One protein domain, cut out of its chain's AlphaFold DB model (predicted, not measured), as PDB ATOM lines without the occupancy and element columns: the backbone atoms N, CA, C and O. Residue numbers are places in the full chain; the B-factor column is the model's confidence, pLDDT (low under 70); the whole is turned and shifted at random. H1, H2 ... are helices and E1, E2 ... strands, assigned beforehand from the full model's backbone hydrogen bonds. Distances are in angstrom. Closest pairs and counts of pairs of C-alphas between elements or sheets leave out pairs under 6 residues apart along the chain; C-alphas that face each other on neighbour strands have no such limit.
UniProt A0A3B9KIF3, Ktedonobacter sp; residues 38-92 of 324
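What this domain is: This is residues 38 to 92 of the 324 residues of a protein of Ktedonobacter sp (UniProt A0A3B9KIF3). A flat, compact body has two short strands, E1 and E2, side by side along one edge, with helices H2 and H3 at its two ends and H1 between them. H1 runs on from E1 at a corner with H2, H3 runs the same way as H1 at a distance, and the last printed residues fold back from H3 so that residues 90 to 91 pair with E1. The printed part has 55 residues with three named helices and two named strands, in the order E1, H1, H2, E2, H3; the sheet's order is E1 - E2, antiparallel, and the class is mostly helix. The radius of gyration of the C-alphas is 10.8 A, and the C-alphas span 28 by 23 by 12 A.

How they stand to each other: E1, residues 38 to 40, and E2, residues 68 to 71, are antiparallel neighbours, with 148 degrees between their directions. The C-alphas of Thr 40 and Thr 68, which face each other, are 4.5 A apart. N 39 and O 69 are within hydrogen-bond range at 2.9 A, as are N 69 and O 39 at 2.9 A. Residues 38 to 39 of E1 also pair, antiparallel, with residues 90 to 91. A tight link joins E1 to H1, residues 41 to 50. H1 and H2, residues 57 to 64, touch, and their closest C-alphas, those of Asn 41 and Ala 57, are 4.7 A apart. Their lines are about perpendicular, at 77 degrees. H3, residues 73 to 83, is close to H1 but not clearly touching it; their closest C-alphas, those of Ile 47 and Ala 83, are 7.3 A apart. H1 and H3 run the same way at a shallow tilt of 28 degrees. H2 and H3 are apart, and E1 and H2 are only just apart, at 8.2 A between their closest C-alphas. In H1, H2 and H3 every O i to N i+4 pair is within hydrogen-bond range.

Where its parts are: E1 begins at C-alpha 38 at (227.426, 144.032, 134.520) and is 6.5 A from first to last C-alpha. H1 is 14.4 A long and ends at C-alpha 50 at (236.510, 125.988, 139.497). H2 is 10.5 A long and E2 is 9.8 A long. H3, the longest helix, is 15.1 A long and ends at C-alpha 83 at (237.059, 134.994, 142.119).

The domain as a whole: The two C-alphas farthest apart, those of Arg 62 and Ser 74, are 28.2 A apart, while the first and last printed C-alphas, of Thr 38 and Asp 92, are 6.4 A apart. The printed part has no cut. The link from H1 to H2 is short, with 6 residues, and the other links between named elements are tight. The mean pLDDT of the printed part is 92.8, and no printed residue is under 70.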
ATOM      1  N   THR A  38     228.075 145.194 135.136       94.75
ATOM      2  CA  THR A  38     227.426 144.032 134.520       94.75
ATOM      3  C   THR A  38     228.229 142.751 134.738       94.75
ATOM      4  O   THR A  38     229.409 142.675 134.394       94.75
ATOM      5  N   ILE A  39     227.558 141.712 135.241       95.06
ATOM      6  CA  ILE A  39     228.071 140.338 135.305       95.06
ATOM      7  C   ILE A  39     227.404 139.506 134.205       95.06
ATOM      8  O   ILE A  39     226.177 139.426 134.129       95.06
ATOM      9  N   THR A  40     228.202 138.866 133.357       96.88
ATOM     10  CA  THR A  40     227.729 137.969 132.284       96.88
ATOM     11  C   THR A  40     227.779 136.498 132.707       96.88
ATOM     12  O   THR A  40     228.484 136.139 133.654       96.88
ATOM     13  N   ASN A  41     227.137 135.621 131.935       97.12
ATOM     14  CA  ASN A  41     227.203 134.171 132.147       97.12
ATOM     15  C   ASN A  41     228.628 133.577 132.098       97.12
ATOM     16  O   ASN A  41     228.860 132.553 132.739       97.12
ATOM     17  N   GLU A  42     229.597 134.230 131.445       97.44
ATOM     18  CA  GLU A  42     231.009 133.804 131.450       97.44
ATOM     19  C   GLU A  42     231.610 133.760 132.861       97.44
ATOM     20  O   GLU A  42     232.357 132.838 133.196       97.44
ATOM     21  N   TYR A  43     231.239 134.711 133.724       96.19
ATOM     22  CA  TYR A  43     231.704 134.737 135.111       96.19
ATOM     23  C   TYR A  43     231.226 133.493 135.866       96.19
ATOM     24  O   TYR A  43     232.006 132.788 136.508       96.19
ATOM     25  N   PHE A  44     229.939 133.172 135.743       95.50
ATOM     26  CA  PHE A  44     229.340 132.024 136.419       95.50
ATOM     27  C   PHE A  44     229.820 130.690 135.831       95.50
ATOM     28  O   PHE A  44     230.065 129.748 136.586       95.50
ATOM     29  N   ALA A  45     230.038 130.608 134.513       96.06
ATOM     30  CA  ALA A  45     230.661 129.457 133.860       96.06
ATOM     31  C   ALA A  45     232.079 129.203 134.410       96.06
ATOM     32  O   ALA A  45     232.422 128.079 134.799       96.06
ATOM     33  N   TYR A  46     232.870 130.267 134.553       95.12
ATOM     34  CA  TYR A  46     234.195 130.229 135.164       95.12
ATOM     35  C   TYR A  46     234.162 129.755 136.629       95.12
ATOM     36  O   TYR A  46     234.910 128.841 136.995       95.12
ATOM     37  N   ILE A  47     233.260 130.297 137.458       93.19
ATOM     38  CA  ILE A  47     233.091 129.864 138.855       93.19
ATOM     39  C   ILE A  47     232.662 128.393 138.932       93.19
ATOM     40  O   ILE A  47     233.256 127.614 139.679       93.19
ATOM     41  N   SER A  48     231.673 127.983 138.133       93.25
ATOM     42  CA  SER A  48     231.141 126.612 138.129       93.25
ATOM     43  C   SER A  48     232.223 125.568 137.822       93.25
ATOM     44  O   SER A  48     232.322 124.536 138.491       93.25
ATOM     45  N   THR A  49     233.114 125.893 136.880       92.44
ATOM     46  CA  THR A  49     234.259 125.062 136.504       92.44
ATOM     47  C   THR A  49     235.254 124.934 137.654       92.44
ATOM     48  O   THR A  49     235.645 123.816 137.996       92.44
ATOM     49  N   ARG A  50     235.624 126.043 138.316       89.25
ATOM     50  CA  ARG A  50     236.510 125.988 139.497       89.25
ATOM     51  C   ARG A  50     235.901 125.200 140.662       89.25
ATOM     52  O   ARG A  50     236.637 124.612 141.450       89.25
ATOM     53  N   LEU A  51     234.573 125.153 140.758       87.38
ATOM     54  CA  LEU A  51     233.846 124.402 141.783       87.38
ATOM     55  C   LEU A  51     233.581 122.930 141.422       87.38
ATOM     56  O   LEU A  51     232.936 122.216 142.192       87.38
ATOM     57  N   GLY A  52     234.092 122.452 140.282       88.12
ATOM     58  CA  GLY A  52     233.965 121.054 139.864       88.12
ATOM     59  C   GLY A  52     232.560 120.650 139.403       88.12
ATOM     60  O   GLY A  52     232.255 119.459 139.384       88.12
ATOM     61  N   ASP A  53     231.718 121.618 139.037       89.25
ATOM     62  CA  ASP A  53     230.372 121.426 138.473       89.25
ATOM     63  C   ASP A  53     230.263 122.268 137.187       89.25
ATOM     64  O   ASP A  53     229.520 123.250 137.162       89.25
ATOM     65  N   PRO A  54     231.083 121.970 136.156       92.50
ATOM     66  CA  PRO A  54     231.265 122.849 135.007       92.50
ATOM     67  C   PRO A  54     229.960 123.068 134.235       92.50
ATOM     68  O   PRO A  54     229.248 122.120 133.892       92.50
ATOM     69  N   ARG A  55     229.686 124.336 133.923       94.88
ATOM     70  CA  ARG A  55     228.591 124.808 133.069       94.88
ATOM     71  C   ARG A  55     229.130 125.735 131.992       94.88
ATOM     72  O   ARG A  55     230.071 126.484 132.241       94.88
ATOM     73  N   SER A  56     228.511 125.698 130.817       96.38
ATOM     74  CA  SER A  56     228.745 126.695 129.771       96.38
ATOM     75  C   SER A  56     227.882 127.942 130.005       96.38
ATOM     76  O   SER A  56     226.846 127.869 130.675       96.38
ATOM     77  N   ALA A  57     228.293 129.084 129.448       96.44
ATOM     78  CA  ALA A  57     227.488 130.303 129.468       96.44
ATOM     79  C   ALA A  57     226.141 130.105 128.743       96.44
ATOM     80  O   ALA A  57     225.101 130.504 129.268       96.44
ATOM     81  N   ASP A  58     226.154 129.392 127.613       96.81
ATOM     82  CA  ASP A  58     224.955 129.029 126.846       96.81
ATOM     83  C   ASP A  58     223.996 128.146 127.654       96.81
ATOM     84  O   ASP A  58     222.780 128.335 127.617       96.81
ATOM     85  N   ASP A  59     224.520 127.185 128.426       94.62
ATOM     86  CA  ASP A  59     223.690 126.363 129.308       94.62
ATOM     87  C   ASP A  59     223.020 127.201 130.392       94.62
ATOM     88  O   ASP A  59     221.845 126.976 130.683       94.62
ATOM     89  N   LEU A  60     223.753 128.145 130.988       94.38
ATOM     90  CA  LEU A  60     223.220 129.052 132.001       94.38
ATOM     91  C   LEU A  60     222.121 129.941 131.417       94.38
ATOM     92  O   LEU A  60     221.053 130.050 132.018       94.38
ATOM     93  N   GLU A  61     222.332 130.515 130.233       96.12
ATOM     94  CA  GLU A  61     221.313 131.313 129.551       96.12
ATOM     95  C   GLU A  61     220.076 130.474 129.235       96.12
ATOM     96  O   GLU A  61     218.958 130.867 129.556       96.12
ATOM     97  N   ARG A  62     220.263 129.262 128.706       95.19
ATOM     98  CA  ARG A  62     219.165 128.352 128.364       95.19
ATOM     99  C   ARG A  62     218.314 127.957 129.572       95.19
ATOM    100  O   ARG A  62     217.105 127.800 129.422       95.19
ATOM    101  N   VAL A  63     218.916 127.721 130.742       91.00
ATOM    102  CA  VAL A  63     218.171 127.272 131.938       91.00
ATOM    103  C   VAL A  63     217.601 128.418 132.766       91.00
ATOM    104  O   VAL A  63     216.600 128.213 133.446       91.00
ATOM    105  N   THR A  64     218.229 129.595 132.739       90.62
ATOM    106  CA  THR A  64     217.797 130.755 133.539       90.62
ATOM    107  C   THR A  64     216.994 131.779 132.741       90.62
ATOM    108  O   THR A  64     216.239 132.541 133.333       90.62
ATOM    109  N   GLY A  65     217.154 131.815 131.415       94.62
ATOM    110  CA  GLY A  65     216.626 132.866 130.542       94.62
ATOM    111  C   GLY A  65     217.386 134.195 130.629       94.62
ATOM    112  O   GLY A  65     216.931 135.189 130.073       94.62
ATOM    113  N   LEU A  66     218.515 134.239 131.340       95.31
ATOM    114  CA  LEU A  66     219.223 135.471 131.674       95.31
ATOM    115  C   LEU A  66     220.635 135.469 131.071       95.31
ATOM    116  O   LEU A  66     221.430 134.563 131.339       95.31
ATOM    117  N   SER A  67     220.982 136.527 130.340       94.56
ATOM    118  CA  SER A  67     222.306 136.725 129.727       94.56
ATOM    119  C   SER A  67     223.258 137.545 130.609       94.56
ATOM    120  O   SER A  67     224.453 137.249 130.701       94.56
ATOM    121  N   THR A  68     222.729 138.536 131.334       95.00
ATOM    122  CA  THR A  68     223.497 139.457 132.188       95.00
ATOM    123  C   THR A  68     222.775 139.792 133.493       95.00
ATOM    124  O   THR A  68     221.601 139.462 133.657       95.00
ATOM    125  N   ARG A  69     223.495 140.385 134.455       94.31
ATOM    126  CA  ARG A  69     222.946 140.964 135.689       94.31
ATOM    127  C   ARG A  69     223.623 142.294 135.975       94.31
ATOM    128  O   ARG A  69     224.850 142.376 135.924       94.31
ATOM    129  N   HIS A  70     222.816 143.300 136.286       94.50
ATOM    130  CA  HIS A  70     223.303 144.600 136.725       94.50
ATOM    131  C   HIS A  70     223.709 144.535 138.191       94.50
ATOM    132  O   HIS A  70     222.971 143.976 138.999       94.50
ATOM    133  N   VAL A  71     224.879 145.067 138.530       93.44
ATOM    134  CA  VAL A  71     225.392 145.118 139.903       93.44
ATOM    135  C   VAL A  71     226.180 146.408 140.140       93.44
ATOM    136  O   VAL A  71     226.692 147.034 139.208       93.44
ATOM    137  N   ARG A  72     226.292 146.805 141.403       93.25
ATOM    138  CA  ARG A  72     227.049 147.969 141.864       93.25
ATOM    139  C   ARG A  72     228.551 147.718 141.766       93.25
ATOM    140  O   ARG A  72     229.019 146.578 141.808       93.25
ATOM    141  N   ALA A  73     229.330 148.797 141.702       91.50
ATOM    142  CA  ALA A  73     230.794 148.725 141.651       91.50
ATOM    143  C   ALA A  73     231.394 147.986 142.864       91.50
ATOM    144  O   ALA A  73     232.310 147.177 142.722       91.50
ATOM    145  N   SER A  74     230.813 148.165 144.052       89.62
ATOM    146  CA  SER A  74     231.224 147.455 145.268       89.62
ATOM    147  C   SER A  74     231.053 145.929 145.166       89.62
ATOM    148  O   SER A  74     231.922 145.172 145.620       89.62
ATOM    149  N   THR A  75     229.979 145.469 144.519       90.62
ATOM    150  CA  THR A  75     229.724 144.054 144.215       90.62
ATOM    151  C   THR A  75     230.723 143.528 143.182       90.62
ATOM    152  O   THR A  75     231.294 142.453 143.374       90.62
ATOM    153  N   MET A  76     231.010 144.305 142.132       91.31
ATOM    154  CA  MET A  76     232.036 143.976 141.132       91.31
ATOM    155  C   MET A  76     233.412 143.757 141.762       91.31
ATOM    156  O   MET A  76     234.082 142.753 141.501       91.31
ATOM    157  N   ASP A  77     233.821 144.670 142.638       90.25
ATOM    158  CA  ASP A  77     235.095 144.591 143.341       90.25
ATOM    159  C   ASP A  77     235.168 143.388 144.276       90.25
ATOM    160  O   ASP A  77     236.215 142.744 144.390       90.25
ATOM    161  N   LEU A  78     234.057 143.044 144.934       89.00
ATOM    162  CA  LEU A  78     233.987 141.814 145.709       89.00
ATOM    163  C   LEU A  78     234.186 140.588 144.815       89.00
ATOM    164  O   LEU A  78     235.029 139.757 145.151       89.00
ATOM    165  N   CYS A  79     233.474 140.497 143.687       91.25
ATOM    166  CA  CYS A  79     233.633 139.408 142.723       91.25
ATOM    167  C   CYS A  79     235.101 139.255 142.304       91.25
ATOM    168  O   CYS A  79     235.645 138.159 142.406       91.25
ATOM    169  N   ARG A  80     235.798 140.344 141.959       92.00
ATOM    170  CA  ARG A  80     237.238 140.306 141.629       92.00
ATOM    171  C   ARG A  80     238.106 139.818 142.786       92.00
ATOM    172  O   ARG A  80     239.010 139.008 142.579       92.00
ATOM    173  N   ARG A  81     237.844 140.282 144.013       89.88
ATOM    174  CA  ARG A  81     238.614 139.867 145.199       89.88
ATOM    175  C   ARG A  81     238.481 138.375 145.487       89.88
ATOM    176  O   ARG A  81     239.469 137.755 145.873       89.88
ATOM    177  N   VAL A  82     237.283 137.813 145.330       86.19
ATOM    178  CA  VAL A  82     237.022 136.412 145.696       86.19
ATOM    179  C   VAL A  82     237.254 135.442 144.544       86.19
ATOM    180  O   VAL A  82     237.747 134.347 144.779       86.19
ATOM    181  N   ALA A  83     236.952 135.838 143.307       88.31
ATOM    182  CA  ALA A  83     237.059 134.994 142.119       88.31
ATOM    183  C   ALA A  83     238.415 135.107 141.405       88.31
ATOM    184  O   ALA A  83     238.746 134.243 140.589       88.31
ATOM    185  N   GLY A  84     239.192 136.151 141.707       88.19
ATOM    186  CA  GLY A  84     240.425 136.535 141.021       88.19
ATOM    187  C   GLY A  84     240.219 137.744 140.101       88.19
ATOM    188  O   GLY A  84     239.168 137.887 139.479       88.19
ATOM    189  N   ALA A  85     241.238 138.606 140.005       86.94
ATOM    190  CA  ALA A  85     241.178 139.848 139.227       86.94
ATOM    191  C   ALA A  85     240.919 139.614 137.727       86.94
ATOM    192  O   ALA A  85     240.245 140.423 137.099       86.94
ATOM    193  N   ASP A  86     241.390 138.484 137.193       87.31
ATOM    194  CA  ASP A  86     241.242 138.100 135.785       87.31
ATOM    195  C   ASP A  86     239.977 137.259 135.515       87.31
ATOM    196  O   ASP A  86     239.871 136.607 134.473       87.31
ATOM    197  N   ALA A  87     239.027 137.197 136.460       92.19
ATOM    198  CA  ALA A  87     237.772 136.480 136.248       92.19
ATOM    199  C   ALA A  87     237.004 137.095 135.054       92.19
ATOM    200  O   ALA A  87     236.765 138.306 135.041       92.19
ATOM    201  N   PRO A  88     236.611 136.291 134.047       95.81
ATOM    202  CA  PRO A  88     235.935 136.797 132.859       95.81
ATOM    203  C   PRO A  88     234.505 137.235 133.179       95.81
ATOM    204  O   PRO A  88     233.940 136.880 134.212       95.81
ATOM    205  N   GLY A  89     233.892 137.980 132.259       95.00
ATOM    206  CA  GLY A  89     232.473 138.322 132.347       95.00
ATOM    207  C   GLY A  89     232.123 139.387 133.384       95.00
ATOM    208  O   GLY A  89     230.950 139.521 133.719       95.00
ATOM    209  N   LEU A  90     233.120 140.122 133.878       95.00
ATOM    210  CA  LEU A  90     232.984 141.252 134.791       95.00
ATOM    211  C   LEU A  90     233.216 142.559 134.019       95.00
ATOM    212  O   LEU A  90     234.352 142.869 133.662       95.00
ATOM    213  N   ILE A  91     232.147 143.305 133.739       94.19
ATOM    214  CA  ILE A  91     232.173 144.514 132.905       94.19
ATOM    215  C   ILE A  91     231.832 145.723 133.780       94.19
ATOM    216  O   ILE A  91     230.722 145.816 134.303       94.19
ATOM    217  N   ASP A  92     232.777 146.651 133.944       90.62
ATOM    218  CA  ASP A  92     232.519 147.895 134.674       90.62
ATOM    219  C   ASP A  92     231.609 148.821 133.867       90.62
ATOM    220  O   ASP A  92     231.745 148.961 132.647       90.62
TER     221      ASP A  92